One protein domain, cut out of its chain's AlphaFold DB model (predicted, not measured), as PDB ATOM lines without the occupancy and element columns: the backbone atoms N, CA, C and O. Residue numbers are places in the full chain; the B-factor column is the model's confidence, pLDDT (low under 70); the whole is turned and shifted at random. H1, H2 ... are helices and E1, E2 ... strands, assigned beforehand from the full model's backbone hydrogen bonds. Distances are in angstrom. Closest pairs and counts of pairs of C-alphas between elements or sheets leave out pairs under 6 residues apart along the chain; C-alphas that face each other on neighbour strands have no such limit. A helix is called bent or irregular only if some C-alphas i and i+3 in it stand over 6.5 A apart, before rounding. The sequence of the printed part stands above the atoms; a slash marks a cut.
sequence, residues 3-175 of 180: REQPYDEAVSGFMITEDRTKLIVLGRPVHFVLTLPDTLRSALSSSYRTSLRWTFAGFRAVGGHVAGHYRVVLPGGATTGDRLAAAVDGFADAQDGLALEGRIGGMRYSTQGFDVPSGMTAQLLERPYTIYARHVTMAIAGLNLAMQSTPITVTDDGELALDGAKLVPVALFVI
ATOM      1  N   ARG A   3     143.628 192.350 202.693       72.62
ATOM      2  CA  ARG A   3     143.583 190.983 203.232       72.62
ATOM      3  C   ARG A   3     144.708 190.170 202.624       72.62
ATOM      4  O   ARG A   3     144.815 190.112 201.405       72.62
ATOM      5  N   GLU A   4     145.499 189.524 203.467       77.56
ATOM      6  CA  GLU A   4     146.528 188.583 203.035       77.56
ATOM      7  C   GLU A   4     146.051 187.161 203.309       77.56
ATOM      8  O   GLU A   4     145.629 186.853 204.422       77.56
ATOM      9  N   GLN A   5     146.083 186.305 202.293       76.44
ATOM     10  CA  GLN A   5     145.727 184.894 202.410       76.44
ATOM     11  C   GLN A   5     146.935 184.052 201.992       76.44
ATOM     12  O   GLN A   5     147.369 184.175 200.843       76.44
ATOM     13  N   PRO A   6     147.518 183.248 202.897       79.81
ATOM     14  CA  PRO A   6     148.606 182.354 202.531       79.81
ATOM     15  C   PRO A   6     148.091 181.259 201.596       79.81
ATOM     16  O   PRO A   6     146.962 180.787 201.740       79.81
ATOM     17  N   TYR A   7     148.930 180.854 200.652       74.75
ATOM     18  CA  TYR A   7     148.700 179.698 199.804       74.75
ATOM     19  C   TYR A   7     150.035 179.052 199.429       74.75
ATOM     20  O   TYR A   7     151.084 179.705 199.402       74.75
ATOM     21  N   ASP A   8     149.969 177.757 199.154       78.81
ATOM     22  CA  ASP A   8     151.123 176.926 198.855       78.81
ATOM     23  C   ASP A   8     151.043 176.529 197.376       78.81
ATOM     24  O   ASP A   8     150.019 176.010 196.930       78.81
ATOM     25  N   GLU A   9     152.107 176.783 196.614       78.81
ATOM     26  CA  GLU A   9     152.180 176.431 195.192       78.81
ATOM     27  C   GLU A   9     153.130 175.267 194.981       78.81
ATOM     28  O   GLU A   9     154.338 175.399 195.196       78.81
ATOM     29  N   ALA A  10     152.584 174.136 194.539       81.88
ATOM     30  CA  ALA A  10     153.381 172.978 194.172       81.88
ATOM     31  C   ALA A  10     154.118 173.277 192.867       81.88
ATOM     32  O   ALA A  10     153.488 173.543 191.841       81.88
ATOM     33  N   VAL A  11     155.446 173.226 192.906       85.06
ATOM     34  CA  VAL A  11     156.308 173.454 191.749       85.06
ATOM     35  C   VAL A  11     156.666 172.113 191.135       85.06
ATOM     36  O   VAL A  11     157.238 171.247 191.794       85.06
ATOM     37  N   SER A  12     156.338 171.957 189.857       81.56
ATOM     38  CA  SER A  12     156.772 170.829 189.050       81.56
ATOM     39  C   SER A  12     158.098 171.103 188.359       81.56
ATOM     40  O   SER A  12     158.809 170.155 188.094       81.56
ATOM     41  N   GLY A  13     158.480 172.354 188.081       87.69
ATOM     42  CA  GLY A  13     159.724 172.611 187.357       87.69
ATOM     43  C   GLY A  13     160.152 174.060 187.234       87.69
ATOM     44  O   GLY A  13     159.372 174.982 187.466       87.69
ATOM     45  N   PHE A  14     161.392 174.235 186.779       89.81
ATOM     46  CA  PHE A  14     161.948 175.524 186.386       89.81
ATOM     47  C   PHE A  14     162.381 175.477 184.922       89.81
ATOM     48  O   PHE A  14     163.027 174.527 184.474       89.81
ATOM     49  N   MET A  15     162.043 176.524 184.180       92.56
ATOM     50  CA  MET A  15     162.508 176.742 182.814       92.56
ATOM     51  C   MET A  15     163.003 178.174 182.664       92.56
ATOM     52  O   MET A  15     162.639 179.048 183.445       92.56
ATOM     53  N   ILE A  16     163.811 178.433 181.649       93.56
ATOM     54  CA  ILE A  16     164.204 179.787 181.260       93.56
ATOM     55  C   ILE A  16     163.887 179.998 179.789       93.56
ATOM     56  O   ILE A  16     163.876 179.045 179.012       93.56
ATOM     57  N   THR A  17     163.630 181.240 179.397       94.94
ATOM     58  CA  THR A  17     163.649 181.590 177.975       94.94
ATOM     59  C   THR A  17     165.064 181.412 177.423       94.94
ATOM     60  O   THR A  17     166.047 181.560 178.151       94.94
ATOM     61  N   GLU A  18     165.192 181.093 176.137       91.38
ATOM     62  CA  GLU A  18     166.493 180.905 175.475       91.38
ATOM     63  C   GLU A  18     167.410 182.143 175.584       91.38
ATOM     64  O   GLU A  18     168.622 182.024 175.790       91.38
ATOM     65  N   ASP A  19     166.817 183.341 175.555       90.62
ATOM     66  CA  ASP A  19     167.491 184.629 175.782       90.62
ATOM     67  C   ASP A  19     167.866 184.890 177.262       90.62
ATOM     68  O   ASP A  19     168.534 185.875 177.585       90.62
ATOM     69  N   ARG A  20     167.452 183.993 178.167       91.12
ATOM     70  CA  ARG A  20     167.668 184.010 179.622       91.12
ATOM     71  C   ARG A  20     167.097 185.237 180.334       91.12
ATOM     72  O   ARG A  20     167.555 185.578 181.422       91.12
ATOM     73  N   THR A  21     166.109 185.915 179.756       93.88
ATOM     74  CA  THR A  21     165.491 187.101 180.375       93.88
ATOM     75  C   THR A  21     164.363 186.750 181.341       93.88
ATOM     76  O   THR A  21     164.070 187.535 182.251       93.88
ATOM     77  N   LYS A  22     163.742 185.571 181.193       96.19
ATOM     78  CA  LYS A  22     162.667 185.085 182.064       96.19
ATOM     79  C   LYS A  22     163.021 183.763 182.738       96.19
ATOM     80  O   LYS A  22     163.598 182.872 182.120       96.19
ATOM     81  N   LEU A  23     162.609 183.638 183.997       94.94
ATOM     82  CA  LEU A  23     162.528 182.389 184.745       94.94
ATOM     83  C   LEU A  23     161.058 181.997 184.854       94.94
ATOM     84  O   LEU A  23     160.237 182.747 185.382       94.94
ATOM     85  N   ILE A  24     160.744 180.809 184.368       93.88
ATOM     86  CA  ILE A  24     159.422 180.219 184.421       93.88
ATOM     87  C   ILE A  24     159.434 179.200 185.549       93.88
ATOM     88  O   ILE A  24     160.241 178.272 185.551       93.88
ATOM     89  N   VAL A  25     158.520 179.364 186.498       92.12
ATOM     90  CA  VAL A  25     158.239 178.353 187.514       92.12
ATOM     91  C   VAL A  25     156.938 177.677 187.123       92.12
ATOM     92  O   VAL A  25     155.860 178.274 187.205       92.12
ATOM     93  N   LEU A  26     157.049 176.434 186.670       90.06
ATOM     94  CA  LEU A  26     155.903 175.596 186.365       90.06
ATOM     95  C   LEU A  26     155.348 175.081 187.689       90.06
ATOM     96  O   LEU A  26     155.970 174.245 188.339       90.06
ATOM     97  N   GLY A  27     154.209 175.624 188.107       85.25
ATOM     98  CA  GLY A  27     153.464 175.153 189.268       85.25
ATOM     99  C   GLY A  27     152.024 174.768 188.943       85.25
ATOM    100  O   GLY A  27     151.580 174.871 187.796       85.25
ATOM    101  N   ARG A  28     151.298 174.316 189.969       82.06
ATOM    102  CA  ARG A  28     149.851 174.071 189.937       82.06
ATOM    103  C   ARG A  28     149.207 174.647 191.214       82.06
ATOM    104  O   ARG A  28     149.636 174.243 192.295       82.06
ATOM    105  N   PRO A  29     148.149 175.483 191.106       83.19
ATOM    106  CA  PRO A  29     147.388 175.822 189.891       83.19
ATOM    107  C   PRO A  29     147.911 177.030 189.090       83.19
ATOM    108  O   PRO A  29     147.200 177.510 188.203       83.19
ATOM    109  N   VAL A  30     149.103 177.564 189.390       87.81
ATOM    110  CA  VAL A  30     149.640 178.741 188.679       87.81
ATOM    111  C   VAL A  30     151.030 178.520 188.086       87.81
ATOM    112  O   VAL A  30     151.862 177.795 188.628       87.81
ATOM    113  N   HIS A  31     151.313 179.213 186.988       91.44
ATOM    114  CA  HIS A  31     152.665 179.392 186.465       91.44
ATOM    115  C   HIS A  31     153.177 180.780 186.822       91.44
ATOM    116  O   HIS A  31     152.455 181.766 186.668       91.44
ATOM    117  N   PHE A  32     154.430 180.873 187.262       92.94
ATOM    118  CA  PHE A  32     155.096 182.159 187.442       92.94
ATOM    119  C   PHE A  32     156.000 182.450 186.249       92.94
ATOM    120  O   PHE A  32     156.819 181.616 185.880       92.94
ATOM    121  N   VAL A  33     155.883 183.649 185.688       95.75
ATOM    122  CA  VAL A  33     156.796 184.199 184.683       95.75
ATOM    123  C   VAL A  33     157.524 185.364 185.334       95.75
ATOM    124  O   VAL A  33     156.992 186.469 185.461       95.75
ATOM    125  N   LEU A  34     158.730 185.089 185.808       96.00
ATOM    126  CA  LEU A  34     159.559 186.012 186.567       96.00
ATOM    127  C   LEU A  34     160.620 186.624 185.657       96.00
ATOM    128  O   LEU A  34     161.180 185.950 184.800       96.00
ATOM    129  N   THR A  35     160.926 187.902 185.848       96.44
ATOM    130  CA  THR A  35     162.049 188.537 185.149       96.44
ATOM    131  C   THR A  35     163.345 188.203 185.874       96.44
ATOM    132  O   THR A  35     163.442 188.429 187.080       96.44
ATOM    133  N   LEU A  36     164.328 187.667 185.149       93.00
ATOM    134  CA  LEU A  36     165.652 187.378 185.689       93.00
ATOM    135  C   LEU A  36     166.482 188.668 185.768       93.00
ATOM    136  O   LEU A  36     166.724 189.290 184.732       93.00
ATOM    137  N   PRO A  37     166.945 189.073 186.963       92.12
ATOM    138  CA  PRO A  37     167.927 190.142 187.110       92.12
ATOM    139  C   PRO A  37     169.251 189.780 186.433       92.12
ATOM    140  O   PRO A  37     169.661 188.621 186.460       92.12
ATOM    141  N   ASP A  38     169.957 190.779 185.906       89.06
ATOM    142  CA  ASP A  38     171.219 190.599 185.173       89.06
ATOM    143  C   ASP A  38     172.270 189.803 185.945       89.06
ATOM    144  O   ASP A  38     172.910 188.919 185.382       89.06
ATOM    145  N   THR A  39     172.376 190.038 187.253       85.75
ATOM    146  CA  THR A  39     173.282 189.298 188.142       85.75
ATOM    147  C   THR A  39     172.979 187.797 188.165       85.75
ATOM    148  O   THR A  39     173.890 186.974 188.096       85.75
ATOM    149  N   LEU A  40     171.698 187.411 188.175       89.56
ATOM    150  CA  LEU A  40     171.301 186.004 188.085       89.56
ATOM    151  C   LEU A  40     171.502 185.426 186.684       89.56
ATOM    152  O   LEU A  40     171.790 184.234 186.568       89.56
ATOM    153  N   ARG A  41     171.381 186.236 185.625       90.56
ATOM    154  CA  ARG A  41     171.639 185.780 184.249       90.56
ATOM    155  C   ARG A  41     173.096 185.343 184.072       90.56
ATOM    156  O   ARG A  41     173.334 184.286 183.480       90.56
ATOM    157  N   SER A  42     174.043 186.100 184.632       89.06
ATOM    158  CA  SER A  42     175.466 185.730 184.649       89.06
ATOM    159  C   SER A  42     175.697 184.439 185.436       89.06
ATOM    160  O   SER A  42     176.211 183.465 184.882       89.06
ATOM    161  N   ALA A  43     175.165 184.363 186.661       90.31
ATOM    162  CA  ALA A  43     175.319 183.195 187.525       90.31
ATOM    163  C   ALA A  43     174.739 181.903 186.917       90.31
ATOM    164  O   ALA A  43     175.301 180.825 187.088       90.31
ATOM    165  N   LEU A  44     173.623 181.993 186.187       88.75
ATOM    166  CA  LEU A  44     173.013 180.858 185.481       88.75
ATOM    167  C   LEU A  44     173.778 180.442 184.218       88.75
ATOM    168  O   LEU A  44     173.558 179.345 183.707       88.75
ATOM    169  N   SER A  45     174.660 181.297 183.707       88.12
ATOM    170  CA  SER A  45     175.489 181.016 182.531       88.12
ATOM    171  C   SER A  45     176.879 180.492 182.905       88.12
ATOM    172  O   SER A  45     177.616 180.030 182.034       88.12
ATOM    173  N   SER A  46     177.235 180.523 184.190       90.00
ATOM    174  CA  SER A  46     178.548 180.117 184.684       90.00
ATOM    175  C   SER A  46     178.745 178.591 184.710       90.00
ATOM    176  O   SER A  46     177.801 177.788 184.624       90.00
ATOM    177  N   SER A  47     180.002 178.163 184.867       89.56
ATOM    178  CA  SER A  47     180.362 176.758 185.104       89.56
ATOM    179  C   SER A  47     179.818 176.235 186.433       89.56
ATOM    180  O   SER A  47     179.369 175.093 186.500       89.56
ATOM    181  N   TYR A  48     179.805 177.075 187.470       92.00
ATOM    182  CA  TYR A  48     179.414 176.697 188.828       92.00
ATOM    183  C   TYR A  48     177.898 176.633 189.047       92.00
ATOM    184  O   TYR A  48     177.456 176.244 190.130       92.00
ATOM    185  N   ARG A  49     177.085 176.993 188.044       90.88
ATOM    186  CA  ARG A  49     175.617 177.070 188.147       90.88
ATOM    187  C   ARG A  49     174.959 175.817 188.739       90.88
ATOM    188  O   ARG A  49     173.970 175.924 189.454       90.88
ATOM    189  N   THR A  50     175.514 174.634 188.469       88.69
ATOM    190  CA  THR A  50     174.976 173.342 188.932       88.69
ATOM    191  C   THR A  50     175.217 173.085 190.418       88.69
ATOM    192  O   THR A  50     174.576 172.218 191.001       88.69
ATOM    193  N   SER A  51     176.120 173.843 191.043       91.44
ATOM    194  CA  SER A  51     176.396 173.789 192.483       91.44
ATOM    195  C   SER A  51     175.588 174.812 193.285       91.44
ATOM    196  O   SER A  51     175.653 174.816 194.516       91.44
ATOM    197  N   LEU A  52     174.834 175.681 192.606       93.12
ATOM    198  CA  LEU A  52     174.058 176.731 193.247       93.12
ATOM    199  C   LEU A  52     172.847 176.161 193.979       93.12
ATOM    200  O   LEU A  52     172.070 175.378 193.434       93.12
ATOM    201  N   ARG A  53     172.661 176.625 195.213       92.75
ATOM    202  CA  ARG A  53     171.514 176.314 196.060       92.75
ATOM    203  C   ARG A  53     170.568 177.500 196.075       92.75
ATOM    204  O   ARG A  53     170.953 178.583 196.508       92.75
ATOM    205  N   TRP A  54     169.349 177.295 195.596       91.19
ATOM    206  CA  TRP A  54     168.356 178.348 195.422       91.19
ATOM    207  C   TRP A  54     167.327 178.324 196.541       91.19
ATOM    208  O   TRP A  54     166.871 177.264 196.963       91.19
ATOM    209  N   THR A  55     166.904 179.498 196.981       90.56
ATOM    210  CA  THR A  55     165.788 179.670 197.904       90.56
ATOM    211  C   THR A  55     164.921 180.821 197.416       90.56
ATOM    212  O   THR A  55     165.417 181.916 197.158       90.56
ATOM    213  N   PHE A  56     163.621 180.568 197.303       89.75
ATOM    214  CA  PHE A  56     162.601 181.559 196.974       89.75
ATOM    215  C   PHE A  56     161.720 181.789 198.201       89.75
ATOM    216  O   PHE A  56     161.257 180.828 198.815       89.75
ATOM    217  N   ALA A  57     161.503 183.049 198.578       88.38
ATOM    218  CA  ALA A  57     160.777 183.389 199.801       88.38
ATOM    219  C   ALA A  57     160.009 184.710 199.691       88.38
ATOM    220  O   ALA A  57     160.258 185.535 198.808       88.38
ATOM    221  N   GLY A  58     159.057 184.910 200.606       86.94
ATOM    222  CA  GLY A  58     158.341 186.178 200.755       86.94
ATOM    223  C   GLY A  58     157.501 186.582 199.540       86.94
ATOM    224  O   GLY A  58     157.313 187.777 199.304       86.94
ATOM    225  N   PHE A  59     157.017 185.616 198.750       88.19
ATOM    226  CA  PHE A  59     156.231 185.903 197.553       88.19
ATOM    227  C   PHE A  59     154.877 186.517 197.924       88.19
ATOM    228  O   PHE A  59     154.112 185.973 198.720       88.19
ATOM    229  N   ARG A  60     154.570 187.664 197.323       89.50
ATOM    230  CA  ARG A  60     153.327 188.416 197.496       89.50
ATOM    231  C   ARG A  60     152.698 188.646 196.135       89.50
ATOM    232  O   ARG A  60     153.351 189.176 195.236       89.50
ATOM    233  N   ALA A  61     151.434 188.264 195.998       87.25
ATOM    234  CA  ALA A  61     150.686 188.408 194.758       87.25
ATOM    235  C   ALA A  61     149.546 189.419 194.899       87.25
ATOM    236  O   ALA A  61     148.767 189.338 195.846       87.25
ATOM    237  N   VAL A  62     149.419 190.330 193.933       85.56
ATOM    238  CA  VAL A  62     148.309 191.289 193.811       85.56
ATOM    239  C   VAL A  62     147.712 191.130 192.417       85.56
ATOM    240  O   VAL A  62     148.303 191.540 191.416       85.56
ATOM    241  N   GLY A  63     146.548 190.486 192.340       84.19
ATOM    242  CA  GLY A  63     145.986 190.047 191.064       84.19
ATOM    243  C   GLY A  63     146.946 189.120 190.317       84.19
ATOM    244  O   GLY A  63     147.374 188.114 190.886       84.19
ATOM    245  N   GLY A  64     147.295 189.457 189.073       86.50
ATOM    246  CA  GLY A  64     148.295 188.733 188.279       86.50
ATOM    247  C   GLY A  64     149.754 189.077 188.602       86.50
ATOM    248  O   GLY A  64     150.635 188.320 188.223       86.50
ATOM    249  N   HIS A  65     150.042 190.167 189.315       90.94
ATOM    250  CA  HIS A  65     151.423 190.544 189.626       90.94
ATOM    251  C   HIS A  65     151.947 189.769 190.827       90.94
ATOM    252  O   HIS A  65     151.217 189.550 191.796       90.94
ATOM    253  N   VAL A  66     153.228 189.417 190.792       90.88
ATOM    254  CA  VAL A  66     153.915 188.759 191.901       90.88
ATOM    255  C   VAL A  66     155.303 189.353 192.114       90.88
ATOM    256  O   VAL A  66     156.012 189.681 191.164       90.88
ATOM    257  N   ALA A  67     155.704 189.477 193.375       93.50
ATOM    258  CA  ALA A  67     157.066 189.821 193.749       93.50
ATOM    259  C   ALA A  67     157.484 189.050 194.998       93.50
ATOM    260  O   ALA A  67     156.668 188.813 195.884       93.50
ATOM    261  N   GLY A  68     158.757 188.701 195.082       92.25
ATOM    262  CA  GLY A  68     159.344 188.004 196.213       92.25
ATOM    263  C   GLY A  68     160.841 188.253 196.292       92.25
ATOM    264  O   GLY A  68     161.380 189.183 195.681       92.25
ATOM    265  N   HIS A  69     161.503 187.400 197.054       93.69
ATOM    266  CA  HIS A  69     162.939 187.417 197.253       93.69
ATOM    267  C   HIS A  69     163.548 186.111 196.766       93.69
ATOM    268  O   HIS A  69     162.925 185.047 196.833       93.69
ATOM    269  N   TYR A  70     164.779 186.213 196.284       93.12
ATOM    270  CA  TYR A  70     165.618 185.064 196.010       93.12
ATOM    271  C   TYR A  70     166.889 185.153 196.848       93.12
ATOM    272  O   TYR A  70     167.402 186.242 197.122       93.12
ATOM    273  N   ARG A  71     167.408 183.982 197.193       94.19
ATOM    274  CA  ARG A  71     168.751 183.782 197.719       94.19
ATOM    275  C   ARG A  71     169.389 182.628 196.970       94.19
ATOM    276  O   ARG A  71     168.786 181.563 196.850       94.19
ATOM    277  N   VAL A  72     170.593 182.847 196.461       94.50
ATOM    278  CA  VAL A  72     171.376 181.831 195.764       94.50
ATOM    279  C   VAL A  72     172.717 181.695 196.453       94.50
ATOM    280  O   VAL A  72     173.405 182.689 196.653       94.50
ATOM    281  N   VAL A  73     173.089 180.469 196.809       96.31
ATOM    282  CA  VAL A  73     174.337 180.180 197.516       96.31
ATOM    283  C   VAL A  73     175.217 179.265 196.694       96.31
ATOM    284  O   VAL A  73     174.790 178.179 196.299       96.31
ATOM    285  N   LEU A  74     176.465 179.678 196.504       96.38
ATOM    286  CA  LEU A  74     177.558 178.793 196.141       96.38
ATOM    287  C   LEU A  74     178.188 178.248 197.438       96.38
ATOM    288  O   LEU A  74     178.765 179.028 198.200       96.38
ATOM    289  N   PRO A  75     178.090 176.935 197.724       95.00
ATOM    290  CA  PRO A  75     178.594 176.367 198.972       95.00
ATOM    291  C   PRO A  75     180.103 176.559 199.147       95.00
ATOM    292  O   PRO A  75     180.860 176.506 198.179       95.00
ATOM    293  N   GLY A  76     180.565 176.663 200.396       90.25
ATOM    294  CA  GLY A  76     181.992 176.851 200.713       90.25
ATOM    295  C   GLY A  76     182.947 175.760 200.193       90.25
ATOM    296  O   GLY A  76     184.145 176.005 200.098       90.25
ATOM    297  N   GLY A  77     182.430 174.582 199.823       89.88
ATOM    298  CA  GLY A  77     183.198 173.504 199.187       89.88
ATOM    299  C   GLY A  77     183.465 173.687 197.685       89.88
ATOM    300  O   GLY A  77     184.053 172.799 197.075       89.88
ATOM    301  N   ALA A  78     183.017 174.790 197.075       92.00
ATOM    302  CA  ALA A  78     183.283 175.095 195.671       92.00
ATOM    303  C   ALA A  78     184.774 175.357 195.404       92.00
ATOM    304  O   ALA A  78     185.523 175.783 196.289       92.00
ATOM    305  N   THR A  79     185.208 175.127 194.162       94.44
ATOM    306  CA  THR A  79     186.607 175.332 193.770       94.44
ATOM    307  C   THR A  79     187.006 176.804 193.891       94.44
ATOM    308  O   THR A  79     186.171 177.705 193.795       94.44
ATOM    309  N   THR A  80     188.301 177.085 194.057       93.94
ATOM    310  CA  THR A  80     188.801 178.470 194.082       93.94
ATOM    311  C   THR A  80     188.424 179.239 192.813       93.94
ATOM    312  O   THR A  80     188.063 180.409 192.904       93.94
ATOM    313  N   GLY A  81     188.460 178.583 191.647       94.44
ATOM    314  CA  GLY A  81     188.054 179.184 190.374       94.44
ATOM    315  C   GLY A  81     186.577 179.575 190.360       94.44
ATOM    316  O   GLY A  81     186.250 180.708 190.017       94.44
ATOM    317  N   ASP A  82     185.698 178.680 190.817       95.31
ATOM    318  CA  ASP A  82     184.259 178.955 190.899       95.31
ATOM    319  C   ASP A  82     183.946 180.075 191.892       95.31
ATOM    320  O   ASP A  82     183.113 180.932 191.615       95.31
ATOM    321  N   ARG A  83     184.642 180.114 193.035       95.25
ATOM    322  CA  ARG A  83     184.480 181.186 194.027       95.25
ATOM    323  C   ARG A  83     184.901 182.550 193.480       95.25
ATOM    324  O   ARG A  83     184.212 183.534 193.729       95.25
ATOM    325  N   LEU A  84     186.003 182.611 192.730       94.81
ATOM    326  CA  LEU A  84     186.454 183.843 192.074       94.81
ATOM    327  C   LEU A  84     185.457 184.304 191.006       94.81
ATOM    328  O   LEU A  84     185.107 185.480 190.974       94.81
ATOM    329  N   ALA A  85     184.964 183.385 190.172       94.56
ATOM    330  CA  ALA A  85     183.949 183.699 189.170       94.56
ATOM    331  C   ALA A  85     182.642 184.188 189.819       94.56
ATOM    332  O   ALA A  85     182.092 185.202 189.403       94.56
ATOM    333  N   ALA A  86     182.192 183.537 190.896       95.44
ATOM    334  CA  ALA A  86     181.005 183.958 191.633       95.44
ATOM    335  C   ALA A  86     181.156 185.344 192.269       95.44
ATOM    336  O   ALA A  86     180.212 186.129 192.251       95.44
ATOM    337  N   ALA A  87     182.340 185.681 192.783       94.62
ATOM    338  CA  ALA A  87     182.608 187.024 193.289       94.62
ATOM    339  C   ALA A  87     182.516 188.093 192.182       94.62
ATOM    340  O   ALA A  87     181.975 189.171 192.420       94.62
ATOM    341  N   VAL A  88     182.983 187.790 190.962       93.62
ATOM    342  CA  VAL A  88     182.827 188.675 189.787       93.62
ATOM    343  C   VAL A  88     181.354 188.852 189.412       93.62
ATOM    344  O   VAL A  88     180.936 189.961 189.087       93.62
ATOM    345  N   ASP A  89     180.556 187.794 189.545       93.31
ATOM    346  CA  ASP A  89     179.104 187.819 189.324       93.31
ATOM    347  C   ASP A  89     178.318 188.473 190.484       93.31
ATOM    348  O   ASP A  89     177.085 188.530 190.457       93.31
ATOM    349  N   GLY A  90     179.017 189.008 191.492       94.38
ATOM    350  CA  GLY A  90     178.441 189.805 192.574       94.38
ATOM    351  C   GLY A  90     178.047 189.018 193.822       94.38
ATOM    352  O   GLY A  90     177.355 189.563 194.683       94.38
ATOM    353  N   PHE A  91     178.464 187.755 193.947       96.44
ATOM    354  CA  PHE A  91     178.276 187.009 195.187       96.44
ATOM    355  C   PHE A  91     179.206 187.545 196.285       96.44
ATOM    356  O   PHE A  91     180.376 187.842 196.041       96.44
ATOM    357  N   ALA A  92     178.696 187.609 197.511       96.31
ATOM    358  CA  ALA A  92     179.421 188.072 198.690       96.31
ATOM    359  C   ALA A  92     179.558 186.959 199.738       96.31
ATOM    360  O   ALA A  92     178.772 186.011 199.747       96.31
ATOM    361  N   ASP A  93     180.540 187.071 200.635       95.88
ATOM    362  CA  ASP A  93     180.718 186.111 201.731       95.88
ATOM    363  C   ASP A  93     179.481 186.045 202.643       95.88
ATOM    364  O   ASP A  93     178.927 187.058 203.072       95.88
ATOM    365  N   ALA A  94     179.075 184.817 202.958       94.06
ATOM    366  CA  ALA A  94     177.972 184.468 203.841       94.06
ATOM    367  C   ALA A  94     178.355 183.256 204.713       94.06
ATOM    368  O   ALA A  94     179.379 182.606 204.501       94.06
ATOM    369  N   GLN A  95     177.531 182.922 205.713       88.56
ATOM    370  CA  GLN A  95     177.847 181.835 206.654       88.56
ATOM    371  C   GLN A  95     177.990 180.452 205.991       88.56
ATOM    372  O   GLN A  95     178.722 179.603 206.492       88.56
ATOM    373  N   ASP A  96     177.298 180.218 204.878       89.81
ATOM    374  CA  ASP A  96     177.221 178.941 204.163       89.81
ATOM    375  C   ASP A  96     178.026 178.907 202.847       89.81
ATOM    376  O   ASP A  96     177.984 177.911 202.117       89.81
ATOM    377  N   GLY A  97     178.806 179.954 202.562       94.94
ATOM    378  CA  GLY A  97     179.616 180.078 201.352       94.94
ATOM    379  C   GLY A  97     179.564 181.489 200.779       94.94
ATOM    380  O   GLY A  97     179.709 182.462 201.511       94.94
ATOM    381  N   LEU A  98     179.359 181.599 199.469       97.31
ATOM    382  CA  LEU A  98     179.114 182.874 198.797       97.31
ATOM    383  C   LEU A  98     177.628 182.983 198.454       97.31
ATOM    384  O   LEU A  98     177.061 182.031 197.918       97.31
ATOM    385  N   ALA A  99     177.002 184.124 198.724       96.81
ATOM    386  CA  ALA A  99     175.583 184.352 198.488       96.81
ATOM    387  C   ALA A  99     175.326 185.540 197.555       96.81
ATOM    388  O   ALA A  99     176.000 186.567 197.625       96.81
ATOM    389  N   LEU A 100     174.305 185.395 196.714       96.06
ATOM    390  CA  LEU A 100     173.701 186.460 195.924       96.06
ATOM    391  C   LEU A 100     172.212 186.526 196.268       96.06
ATOM    392  O   LEU A 100     171.490 185.528 196.179       96.06
ATOM    393  N   GLU A 101     171.751 187.705 196.665       94.94
ATOM    394  CA  GLU A 101     170.396 187.924 197.165       94.94
ATOM    395  C   GLU A 101     169.755 189.122 196.478       94.94
ATOM    396  O   GLU A 101     170.420 190.091 196.109       94.94
ATOM    397  N   GLY A 102     168.436 189.075 196.319       94.19
ATOM    398  CA  GLY A 102     167.725 190.188 195.717       94.19
ATOM    399  C   GLY A 102     166.224 189.990 195.630       94.19
ATOM    400  O   GLY A 102     165.644 189.040 196.160       94.19
ATOM    401  N   ARG A 103     165.580 190.938 194.948       95.06
ATOM    402  CA  ARG A 103     164.155 190.878 194.626       95.06
ATOM    403  C   ARG A 103     163.967 190.254 193.254       95.06
ATOM    404  O   ARG A 103     164.738 190.515 192.335       95.06
ATOM    405  N   ILE A 104     162.900 189.484 193.117       95.06
ATOM    406  CA  ILE A 104     162.451 188.943 191.838       95.06
ATOM    407  C   ILE A 104     160.954 189.184 191.700       95.06
ATOM    408  O   ILE A 104     160.213 189.145 192.684       95.06
ATOM    409  N   GLY A 105     160.503 189.483 190.489       95.06
ATOM    410  CA  GLY A 105     159.102 189.787 190.241       95.06
ATOM    411  C   GLY A 105     158.693 189.533 188.805       95.06
ATOM    412  O   GLY A 105     159.525 189.335 187.918       95.06
ATOM    413  N   GLY A 106     157.386 189.525 188.597       95.25
ATOM    414  CA  GLY A 106     156.779 189.269 187.305       95.25
ATOM    415  C   GLY A 106     155.293 188.993 187.443       95.25
ATOM    416  O   GLY A 106     154.603 189.641 188.235       95.25
ATOM    417  N   MET A 107     154.818 188.018 186.678       94.12
ATOM    418  CA  MET A 107     153.405 187.669 186.586       94.12
ATOM    419  C   MET A 107     153.155 186.236 187.049       94.12
ATOM    420  O   MET A 107     154.010 185.365 186.903       94.12
ATOM    421  N   ARG A 108     151.961 185.992 187.584       91.44
ATOM    422  CA  ARG A 108     151.392 184.662 187.782       91.44
ATOM    423  C   ARG A 108     150.191 184.479 186.864       91.44
ATOM    424  O   ARG A 108     149.373 185.389 186.719       91.44
ATOM    425  N   TYR A 109     150.078 183.291 186.297       91.44
ATOM    426  CA  TYR A 109     149.025 182.937 185.361       91.44
ATOM    427  C   TYR A 109     148.344 181.643 185.772       91.44
ATOM    428  O   TYR A 109     148.987 180.734 186.288       91.44
ATOM    429  N   SER A 110     147.045 181.558 185.513       89.69
ATOM    430  CA  SER A 110     146.253 180.358 185.737       89.69
ATOM    431  C   SER A 110     146.668 179.266 184.756       89.69
ATOM    432  O   SER A 110     146.777 179.519 183.554       89.69
ATOM    433  N   THR A 111     146.839 178.043 185.255       89.19
ATOM    434  CA  THR A 111     147.025 176.855 184.408       89.19
ATOM    435  C   THR A 111     145.698 176.284 183.910       89.19
ATOM    436  O   THR A 111     145.672 175.227 183.291       89.19
ATOM    437  N   GLN A 112     144.561 176.920 184.199       87.19
ATOM    438  CA  GLN A 112     143.267 176.424 183.740       87.19
ATOM    439  C   GLN A 112     143.224 176.355 182.206       87.19
ATOM    440  O   GLN A 112     143.426 177.359 181.526       87.19
ATOM    441  N   GLY A 113     142.919 175.167 181.677       84.88
ATOM    442  CA  GLY A 113     142.899 174.910 180.235       84.88
ATOM    443  C   GLY A 113     144.280 174.662 179.619       84.88
ATOM    444  O   GLY A 113     144.372 174.569 178.400       84.88
ATOM    445  N   PHE A 114     145.332 174.540 180.436       87.81
ATOM    446  CA  PHE A 114     146.686 174.226 179.994       87.81
ATOM    447  C   PHE A 114     147.309 173.141 180.878       87.81
ATOM    448  O   PHE A 114     147.422 173.294 182.093       87.81
ATOM    449  N   ASP A 115     147.782 172.068 180.252       83.31
ATOM    450  CA  ASP A 115     148.565 171.036 180.918       83.31
ATOM    451  C   ASP A 115     149.943 170.932 180.271       83.31
ATOM    452  O   ASP A 115     150.081 170.841 179.051       83.31
ATOM    453  N   VAL A 116     150.974 170.909 181.116       80.06
ATOM    454  CA  VAL A 116     152.343 170.626 180.680       80.06
ATOM    455  C   VAL A 116     152.398 169.191 180.133       80.06
ATOM    456  O   VAL A 116     151.961 168.271 180.838       80.06
ATOM    457  N   PRO A 117     152.954 168.967 178.925       80.25
ATOM    458  CA  PRO A 117     153.082 167.631 178.351       80.25
ATOM    459  C   PRO A 117     153.755 166.644 179.315       80.25
ATOM    460  O   PRO A 117     154.793 166.932 179.916       80.25
ATOM    461  N   SER A 118     153.181 165.448 179.456       67.94
ATOM    462  CA  SER A 118     153.608 164.441 180.442       67.94
ATOM    463  C   SER A 118     155.080 164.026 180.309       67.94
ATOM    464  O   SER A 118     155.754 163.851 181.324       67.94
ATOM    465  N   GLY A 119     155.609 163.946 179.082       65.56
ATOM    466  CA  GLY A 119     157.023 163.642 178.816       65.56
ATOM    467  C   GLY A 119     158.010 164.723 179.279       65.56
ATOM    468  O   GLY A 119     159.186 164.431 179.492       65.56
ATOM    469  N   MET A 120     157.534 165.957 179.482       69.00
ATOM    470  CA  MET A 120     158.336 167.055 180.017       69.00
ATOM    471  C   MET A 120     158.288 167.080 181.548       69.00
ATOM    472  O   MET A 120     159.313 167.278 182.190       69.00
ATOM    473  N   THR A 121     157.129 166.790 182.147       61.50
ATOM    474  CA  THR A 121     156.955 166.746 183.611       61.50
ATOM    475  C   THR A 121     157.896 165.744 184.290       61.50
ATOM    476  O   THR A 121     158.398 166.024 185.370       61.50
ATOM    477  N   ALA A 122     158.206 164.613 183.646       53.25
ATOM    478  CA  ALA A 122     159.145 163.616 184.175       53.25
ATOM    479  C   ALA A 122     160.602 164.117 184.299       53.25
ATOM    480  O   ALA A 122     161.400 163.506 185.004       53.25
ATOM    481  N   GLN A 123     160.956 165.210 183.615       56.66
ATOM    482  CA  GLN A 123     162.293 165.819 183.636       56.66
ATOM    483  C   GLN A 123     162.379 167.012 184.592       56.66
ATOM    484  O   GLN A 123     163.432 167.634 184.741       56.66
ATOM    485  N   LEU A 124     161.256 167.376 185.205       66.38
ATOM    486  CA  LEU A 124     161.108 168.607 185.949       66.38
ATOM    487  C   LEU A 124     161.003 168.251 187.441       66.38
ATOM    488  O   LEU A 124     160.061 167.599 187.876       66.38
ATOM    489  N   LEU A 125     162.054 168.650 188.170       68.31
ATOM    490  CA  LEU A 125     162.351 168.423 189.592       68.31
ATOM    491  C   LEU A 125     162.339 166.961 190.082       68.31
ATOM    492  O   LEU A 125     161.313 166.300 190.171       68.31
ATOM    493  N   GLU A 126     163.492 166.495 190.572       65.31
ATOM    494  CA  GLU A 126     163.619 165.178 191.224       65.31
ATOM    495  C   GLU A 126     162.897 165.088 192.582       65.31
ATOM    496  O   GLU A 126     162.670 163.995 193.103       65.31
ATOM    497  N   ARG A 127     162.578 166.233 193.202       67.06
ATOM    498  CA  ARG A 127     161.955 166.321 194.529       67.06
ATOM    499  C   ARG A 127     160.840 167.366 194.532       67.06
ATOM    500  O   ARG A 127     161.005 168.407 193.899       67.06
ATOM    501  N   PRO A 128     159.745 167.139 195.280       68.88
ATOM    502  CA  PRO A 128     158.684 168.128 195.406       68.88
ATOM    503  C   PRO A 128     159.226 169.411 196.048       68.88
ATOM    504  O   PRO A 128     159.911 169.362 197.071       68.88
ATOM    505  N   TYR A 129     158.900 170.551 195.443       80.12
ATOM    506  CA  TYR A 129     159.233 171.882 195.940       80.12
ATOM    507  C   TYR A 129     157.961 172.721 196.029       80.12
ATOM    508  O   TYR A 129     157.106 172.636 195.147       80.12
ATOM    509  N   THR A 130     157.839 173.541 197.073       78.94
ATOM    510  CA  THR A 130     156.649 174.369 197.283       78.94
ATOM    511  C   THR A 130     157.050 175.821 197.472       78.94
ATOM    512  O   THR A 130     157.831 176.143 198.364       78.94
ATOM    513  N   ILE A 131     156.466 176.728 196.695       78.12
ATOM    514  CA  ILE A 131     156.603 178.161 196.964       78.12
ATOM    515  C   ILE A 131     155.512 178.572 197.948       78.12
ATOM    516  O   ILE A 131     154.322 178.441 197.663       78.12
ATOM    517  N   TYR A 132     155.925 179.101 199.099       76.50
ATOM    518  CA  TYR A 132     155.017 179.748 200.041       76.50
ATOM    519  C   TYR A 132     154.760 181.184 199.596       76.50
ATOM    520  O   TYR A 132     155.672 182.017 199.569       76.50
ATOM    521  N   ALA A 133     153.510 181.475 199.249       73.62
ATOM    522  CA  ALA A 133     153.096 182.781 198.769       73.62
ATOM    523  C   ALA A 133     151.915 183.326 199.580       73.62
ATOM    524  O   ALA A 133     151.170 182.602 200.240       73.62
ATOM    525  N   ARG A 134     151.742 184.646 199.541       76.12
ATOM    526  CA  ARG A 134     150.610 185.341 200.160       76.12
ATOM    527  C   ARG A 134     149.854 186.118 199.092       76.12
ATOM    528  O   ARG A 134     150.414 186.982 198.416       76.12
ATOM    529  N   HIS A 135     148.568 185.822 198.935       71.38
ATOM    530  CA  HIS A 135     147.682 186.591 198.075       71.38
ATOM    531  C   HIS A 135     147.226 187.823 198.844       71.38
ATOM    532  O   HIS A 135     146.516 187.724 199.841       71.38
ATOM    533  N   VAL A 136     147.628 188.990 198.363       66.94
ATOM    534  CA  VAL A 136     147.218 190.284 198.882       66.94
ATOM    535  C   VAL A 136     146.008 190.762 198.080       66.94
ATOM    536  O   VAL A 136     146.117 191.210 196.941       66.94
ATOM    537  N   THR A 137     144.825 190.653 198.678       60.31
ATOM    538  CA  THR A 137     143.599 191.247 198.144       60.31
ATOM    539  C   THR A 137     143.490 192.680 198.646       60.31
ATOM    540  O   THR A 137     143.322 192.918 199.845       60.31
ATOM    541  N   MET A 138     143.551 193.644 197.731       56.50
ATOM    542  CA  MET A 138     143.195 195.026 198.032       56.50
ATOM    543  C   MET A 138     141.735 195.250 197.643       56.50
ATOM    544  O   MET A 138     141.365 195.055 196.488       56.50
ATOM    545  N   ALA A 139     140.899 195.670 198.592       47.34
ATOM    546  CA  ALA A 139     139.552 196.138 198.279       47.34
ATOM    547  C   ALA A 139     139.642 197.535 197.640       47.34
ATOM    548  O   ALA A 139     139.450 198.541 198.321       47.34
ATOM    549  N   ILE A 140     140.003 197.597 196.357       47.03
ATOM    550  CA  ILE A 140     139.908 198.809 195.539       47.03
ATOM    551  C   ILE A 140     138.800 198.557 194.522       47.03
ATOM    552  O   ILE A 140     138.947 197.722 193.631       47.03
ATOM    553  N   ALA A 141     137.666 199.237 194.689       39.56
ATOM    554  CA  ALA A 141     136.576 199.175 193.724       39.56
ATOM    555  C   ALA A 141     137.085 199.653 192.350       39.56
ATOM    556  O   ALA A 141     137.654 200.738 192.252       39.56
ATOM    557  N   GLY A 142     136.907 198.837 191.305       44.06
ATOM    558  CA  GLY A 142     137.233 199.199 189.918       44.06
ATOM    559  C   GLY A 142     138.543 198.644 189.342       44.06
ATOM    560  O   GLY A 142     138.767 198.807 188.146       44.06
ATOM    561  N   LEU A 143     139.388 197.950 190.118       52.44
ATOM    562  CA  LEU A 143     140.555 197.245 189.567       52.44
ATOM    563  C   LEU A 143     140.208 195.777 189.256       52.44
ATOM    564  O   LEU A 143     140.009 194.970 190.163       52.44
ATOM    565  N   ASN A 144     140.177 195.415 187.970       47.34
ATOM    566  CA  ASN A 144     140.088 194.020 187.529       47.34
ATOM    567  C   ASN A 144     141.424 193.309 187.811       47.34
ATOM    568  O   ASN A 144     142.334 193.300 186.990       47.34
ATOM    569  N   LEU A 145     141.546 192.725 189.004       62.41
ATOM    570  CA  LEU A 145     142.719 191.972 189.473       62.41
ATOM    571  C   LEU A 145     142.640 190.478 189.115       62.41
ATOM    572  O   LEU A 145     143.231 189.643 189.798       62.41
ATOM    573  N   ALA A 146     141.880 190.118 188.080       68.75
ATOM    574  CA  ALA A 146     141.721 188.727 187.681       68.75
ATOM    575  C   ALA A 146     143.051 188.144 187.179       68.75
ATOM    576  O   ALA A 146     143.827 188.805 186.489       68.75
ATOM    577  N   MET A 147     143.310 186.890 187.544       78.31
ATOM    578  CA  MET A 147     144.443 186.136 187.022       78.31
ATOM    579  C   MET A 147     144.149 185.740 185.573       78.31
ATOM    580  O   MET A 147     143.069 185.230 185.284       78.31
ATOM    581  N   GLN A 148     145.096 185.992 184.675       89.38
ATOM    582  CA  GLN A 148     144.972 185.638 183.261       89.38
ATOM    583  C   GLN A 148     145.361 184.176 183.030       89.38
ATOM    584  O   GLN A 148     146.075 183.589 183.847       89.38
ATOM    585  N   SER A 149     144.913 183.596 181.917       91.25
ATOM    586  CA  SER A 149     145.401 182.295 181.449       91.25
ATOM    587  C   SER A 149     146.887 182.358 181.114       91.25
ATOM    588  O   SER A 149     147.405 183.414 180.747       91.25
ATOM    589  N   THR A 150     147.571 181.225 181.248       93.06
ATOM    590  CA  THR A 150     148.991 181.127 180.915       93.06
ATOM    591  C   THR A 150     149.272 181.495 179.452       93.06
ATOM    592  O   THR A 150     148.591 180.982 178.564       93.06
ATOM    593  N   PRO A 151     150.272 182.358 179.186       93.62
ATOM    594  CA  PRO A 151     150.773 182.635 177.838       93.62
ATOM    595  C   PRO A 151     151.749 181.557 177.337       93.62
ATOM    596  O   PRO A 151     152.284 181.673 176.238       93.62
ATOM    597  N   ILE A 152     152.021 180.524 178.145       94.25
ATOM    598  CA  ILE A 152     152.853 179.392 177.732       94.25
ATOM    599  C   ILE A 152     152.076 178.547 176.723       94.25
ATOM    600  O   ILE A 152     150.942 178.145 176.982       94.25
ATOM    601  N   THR A 153     152.714 178.243 175.599       93.88
ATOM    602  CA  THR A 153     152.156 177.424 174.520       93.88
ATOM    603  C   THR A 153     153.037 176.215 174.238       93.88
ATOM    604  O   THR A 153     154.223 176.207 174.564       93.88
ATOM    605  N   VAL A 154     152.458 175.202 173.596       90.81
ATOM    606  CA  VAL A 154     153.197 174.081 173.005       90.81
ATOM    607  C   VAL A 154     153.399 174.389 171.521       90.81
ATOM    608  O   VAL A 154     152.448 174.769 170.841       90.81
ATOM    609  N   THR A 155     154.633 174.287 171.047       88.38
ATOM    610  CA  THR A 155     155.009 174.444 169.633       88.38
ATOM    611  C   THR A 155     154.676 173.183 168.831       88.38
ATOM    612  O   THR A 155     154.416 172.129 169.413       88.38
ATOM    613  N   ASP A 156     154.732 173.267 167.500       86.94
ATOM    614  CA  ASP A 156     154.499 172.115 166.613       86.94
ATOM    615  C   ASP A 156     155.486 170.959 166.871       86.94
ATOM    616  O   ASP A 156     155.139 169.791 166.697       86.94
ATOM    617  N   ASP A 157     156.682 171.277 167.376       84.06
ATOM    618  CA  ASP A 157     157.725 170.315 167.747       84.06
ATOM    619  C   ASP A 157     157.529 169.714 169.155       84.06
ATOM    620  O   ASP A 157     158.342 168.918 169.627       84.06
ATOM    621  N   GLY A 158     156.456 170.085 169.862       84.25
ATOM    622  CA  GLY A 158     156.164 169.609 171.218       84.25
ATOM    623  C   GLY A 158     156.978 170.294 172.322       84.25
ATOM    624  O   GLY A 158     156.945 169.862 173.476       84.25
ATOM    625  N   GLU A 159     157.697 171.369 171.997       88.12
ATOM    626  CA  GLU A 159     158.456 172.176 172.956       88.12
ATOM    627  C   GLU A 159     157.589 173.288 173.557       88.12
ATOM    628  O   GLU A 159     156.627 173.737 172.930       88.12
ATOM    629  N   LEU A 160     157.933 173.773 174.754       92.19
ATOM    630  CA  LEU A 160     157.234 174.908 175.357       92.19
ATOM    631  C   LEU A 160     157.810 176.242 174.878       92.19
ATOM    632  O   LEU A 160     159.023 176.391 174.733       92.19
ATOM    633  N   ALA A 161     156.936 177.228 174.706       93.81
ATOM    634  CA  ALA A 161     157.301 178.594 174.361       93.81
ATOM    635  C   ALA A 161     156.520 179.610 175.202       93.81
ATOM    636  O   ALA A 161     155.416 179.336 175.664       93.81
ATOM    637  N   LEU A 162     157.106 180.790 175.382       95.31
ATOM    638  CA  LEU A 162     156.493 181.966 175.992       95.31
ATOM    639  C   LEU A 162     156.603 183.119 174.995       95.31
ATOM    640  O   LEU A 162     157.716 183.526 174.674       95.31
ATOM    641  N   ASP A 163     155.473 183.632 174.504       90.38
ATOM    642  CA  ASP A 163     155.433 184.739 173.531       90.38
ATOM    643  C   ASP A 163     156.358 184.515 172.310       90.38
ATOM    644  O   ASP A 163     157.021 185.424 171.818       90.38
ATOM    645  N   GLY A 164     156.439 183.264 171.839       88.44
ATOM    646  CA  GLY A 164     157.307 182.849 170.732       88.44
ATOM    647  C   GLY A 164     158.767 182.562 171.110       88.44
ATOM    648  O   GLY A 164     159.488 181.983 170.303       88.44
ATOM    649  N   ALA A 165     159.209 182.889 172.327       92.62
ATOM    650  CA  ALA A 165     160.527 182.506 172.826       92.62
ATOM    651  C   ALA A 165     160.510 181.067 173.355       92.62
ATOM    652  O   ALA A 165     159.703 180.720 174.222       92.62
ATOM    653  N   LYS A 166     161.437 180.235 172.875       93.88
ATOM    654  CA  LYS A 166     161.597 178.852 173.334       93.88
ATOM    655  C   LYS A 166     161.937 178.798 174.824       93.88
ATOM    656  O   LYS A 166     162.786 179.554 175.307       93.88
ATOM    657  N   LEU A 167     161.297 177.876 175.539       93.31
ATOM    658  CA  LEU A 167     161.604 177.561 176.927       93.31
ATOM    659  C   LEU A 167     162.535 176.354 176.996       93.31
ATOM    660  O   LEU A 167     162.256 175.296 176.433       93.31
ATOM    661  N   VAL A 168     163.617 176.502 177.750       90.81
ATOM    662  CA  VAL A 168     164.570 175.427 178.020       90.81
ATOM    663  C   VAL A 168     164.517 175.044 179.502       90.81
ATOM    664  O   VAL A 168     164.481 175.933 180.360       90.81
ATOM    665  N   PRO A 169     164.492 173.741 179.841       88.69
ATOM    666  CA  PRO A 169     164.573 173.303 181.229       88.69
ATOM    667  C   PRO A 169     165.855 173.799 181.899       88.69
ATOM    668  O   PRO A 169     166.928 173.801 181.290       88.69
ATOM    669  N   VAL A 170     165.760 174.174 183.173       86.06
ATOM    670  CA  VAL A 170     166.929 174.506 183.992       86.06
ATOM    671  C   VAL A 170     166.938 173.663 185.265       86.06
ATOM    672  O   VAL A 170     165.969 173.626 186.023       86.06
ATOM    673  N   ALA A 171     168.053 172.975 185.506       82.31
ATOM    674  CA  ALA A 171     168.259 172.202 186.724       82.31
ATOM    675  C   ALA A 171     168.677 173.142 187.862       82.31
ATOM    676  O   ALA A 171     169.827 173.580 187.921       82.31
ATOM    677  N   LEU A 172     167.737 173.460 188.752       84.31
ATOM    678  CA  LEU A 172     168.003 174.228 189.968       84.31
ATOM    679  C   LEU A 172     167.940 173.303 191.179       84.31
ATOM    680  O   LEU A 172     166.951 172.596 191.377       84.31
ATOM    681  N   PHE A 173     168.971 173.341 192.023       85.88
ATOM    682  CA  PHE A 173     168.906 172.698 193.328       85.88
ATOM    683  C   PHE A 173     168.223 173.647 194.309       85.88
ATOM    684  O   PHE A 173     168.840 174.585 194.820       85.88
ATOM    685  N   VAL A 174     166.929 173.435 194.536       83.94
ATOM    686  CA  VAL A 174     166.117 174.352 195.337       83.94
ATOM    687  C   VAL A 174     165.919 173.816 196.749       83.94
ATOM    688  O   VAL A 174     165.591 172.651 196.960       83.94
ATOM    689  N   ILE A 175     166.139 174.691 197.723       83.81
ATOM    690  CA  ILE A 175     165.976 174.435 199.146       83.81
ATOM    691  C   ILE A 175     164.699 175.124 199.608       83.81
ATOM    692  O   ILE A 175     164.480 176.312 199.347       83.81
TER     693      ILE A 175
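AT A GLANCE: This is residues 3 to 175 of the 180 residues of an uncharacterized protein of Burkholderia sp. Nafp2/4-1b (UniProt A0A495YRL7). Picture a closed barrel of seven strands, E1, E2, E3, E7, E5, E4 and E8 round the ring, with E5 and E7 reaching out at one end to a cluster of H1, H2, H3 and E6. The small meander E9 E10 E11 extends the barrel's wall from the last residues of E1, and H4 sits near the bend of E1. The printed part has 173 residues with four named helices and eleven named strands, in the order E1 E2 E3 H1 H2 E4 E5 H3 E6 E7 H4 E8 E9 E10 E11; the sheet is mixed, and the class is mixed, helices and strands. It is compact, with a radius of gyration of the C-alphas of 16.8 A and spans of 53 by 42 by 26 A.

HOW THE PARTS SIT: Each N and O pair named here is within hydrogen-bond range. Start with E1, residues 3 to 17, which bends by 86 degrees at residue 12. It forms a hairpin with E2, residues 22 to 28; look at N 15 and O 24, 2.9 A. E2 and E3, residues 30 to 35, are the next hairpin, with N 25 and O 32 at 2.9 A; E1 E2 E3 are a meander, each strand the antiparallel neighbour of the one before. H1, residues 38 to 45, and H3, residues 80 to 88, lie outside the barrel and are close but not clearly touching, their closest C-alphas, Ala 43 and Ala 86, 7.1 A apart. H2, residues 47 to 51, is irregular, C-alphas 47 and 50 being 7.4 A apart; it only just touches H3, with 3 pairs of C-alphas within 8 A, the closest Tyr 48 and Asp 82 at 5.7 A. E4, residues 53 to 62, and E5, residues 65 to 75, form a hairpin, with N 57 and O 69 at 3.0 A. E6, residues 92 to 94, and E7, residues 97 to 110, form another, with N 94 and O 97 at 2.8 A. E7 has E3 on one side, N 33 and O 107 at 2.8 A, and E5 on the other, N 70 and O 102 at 3.0 A. H4, residues 118 to 121, is on the barrel; Thr 121 and Ser 12 of E1 are their closest C-alphas, 6.8 A. E8, residues 129 to 138, is parallel to E4, N 134 and O 59 at 2.8 A, and antiparallel to E1, N 7 and O 133 at 2.9 A. E9, residues 152 to 154, E10, residues 160 to 162, and E11, residues 165 to 169, are a second meander, with N 153 and O 161 at 2.9 A and N 162 and O 165 at 2.8 A; E11 is antiparallel to E1, N 16 and O 168 at 2.9 A. Every O i to N i+4 pair is within range in H1 and H3; H2 has 0 of 1, and 1 of 2 O i to N i+3 pairs, and H4 is too short for an i+4 pair.

IN THESE COORDINATES: Find C-alpha 3 at (143.583, 190.983, 203.232), where E1 begins; it spans 33.6 A. E7 is 36.8 A long, E5 32.0 A, and E11 ends at C-alpha 169, (164.573, 173.303, 181.229).

THE WHOLE: The C-alphas farthest apart, those of Thr 80 and Ala 141, are 56.2 A apart. The printed part has no cut, and E8 to E9, with 13 residues between them, is the long link. Mean pLDDT of the printed part is 85.6; residues 118 to 128 and 136 to 146 are under 70.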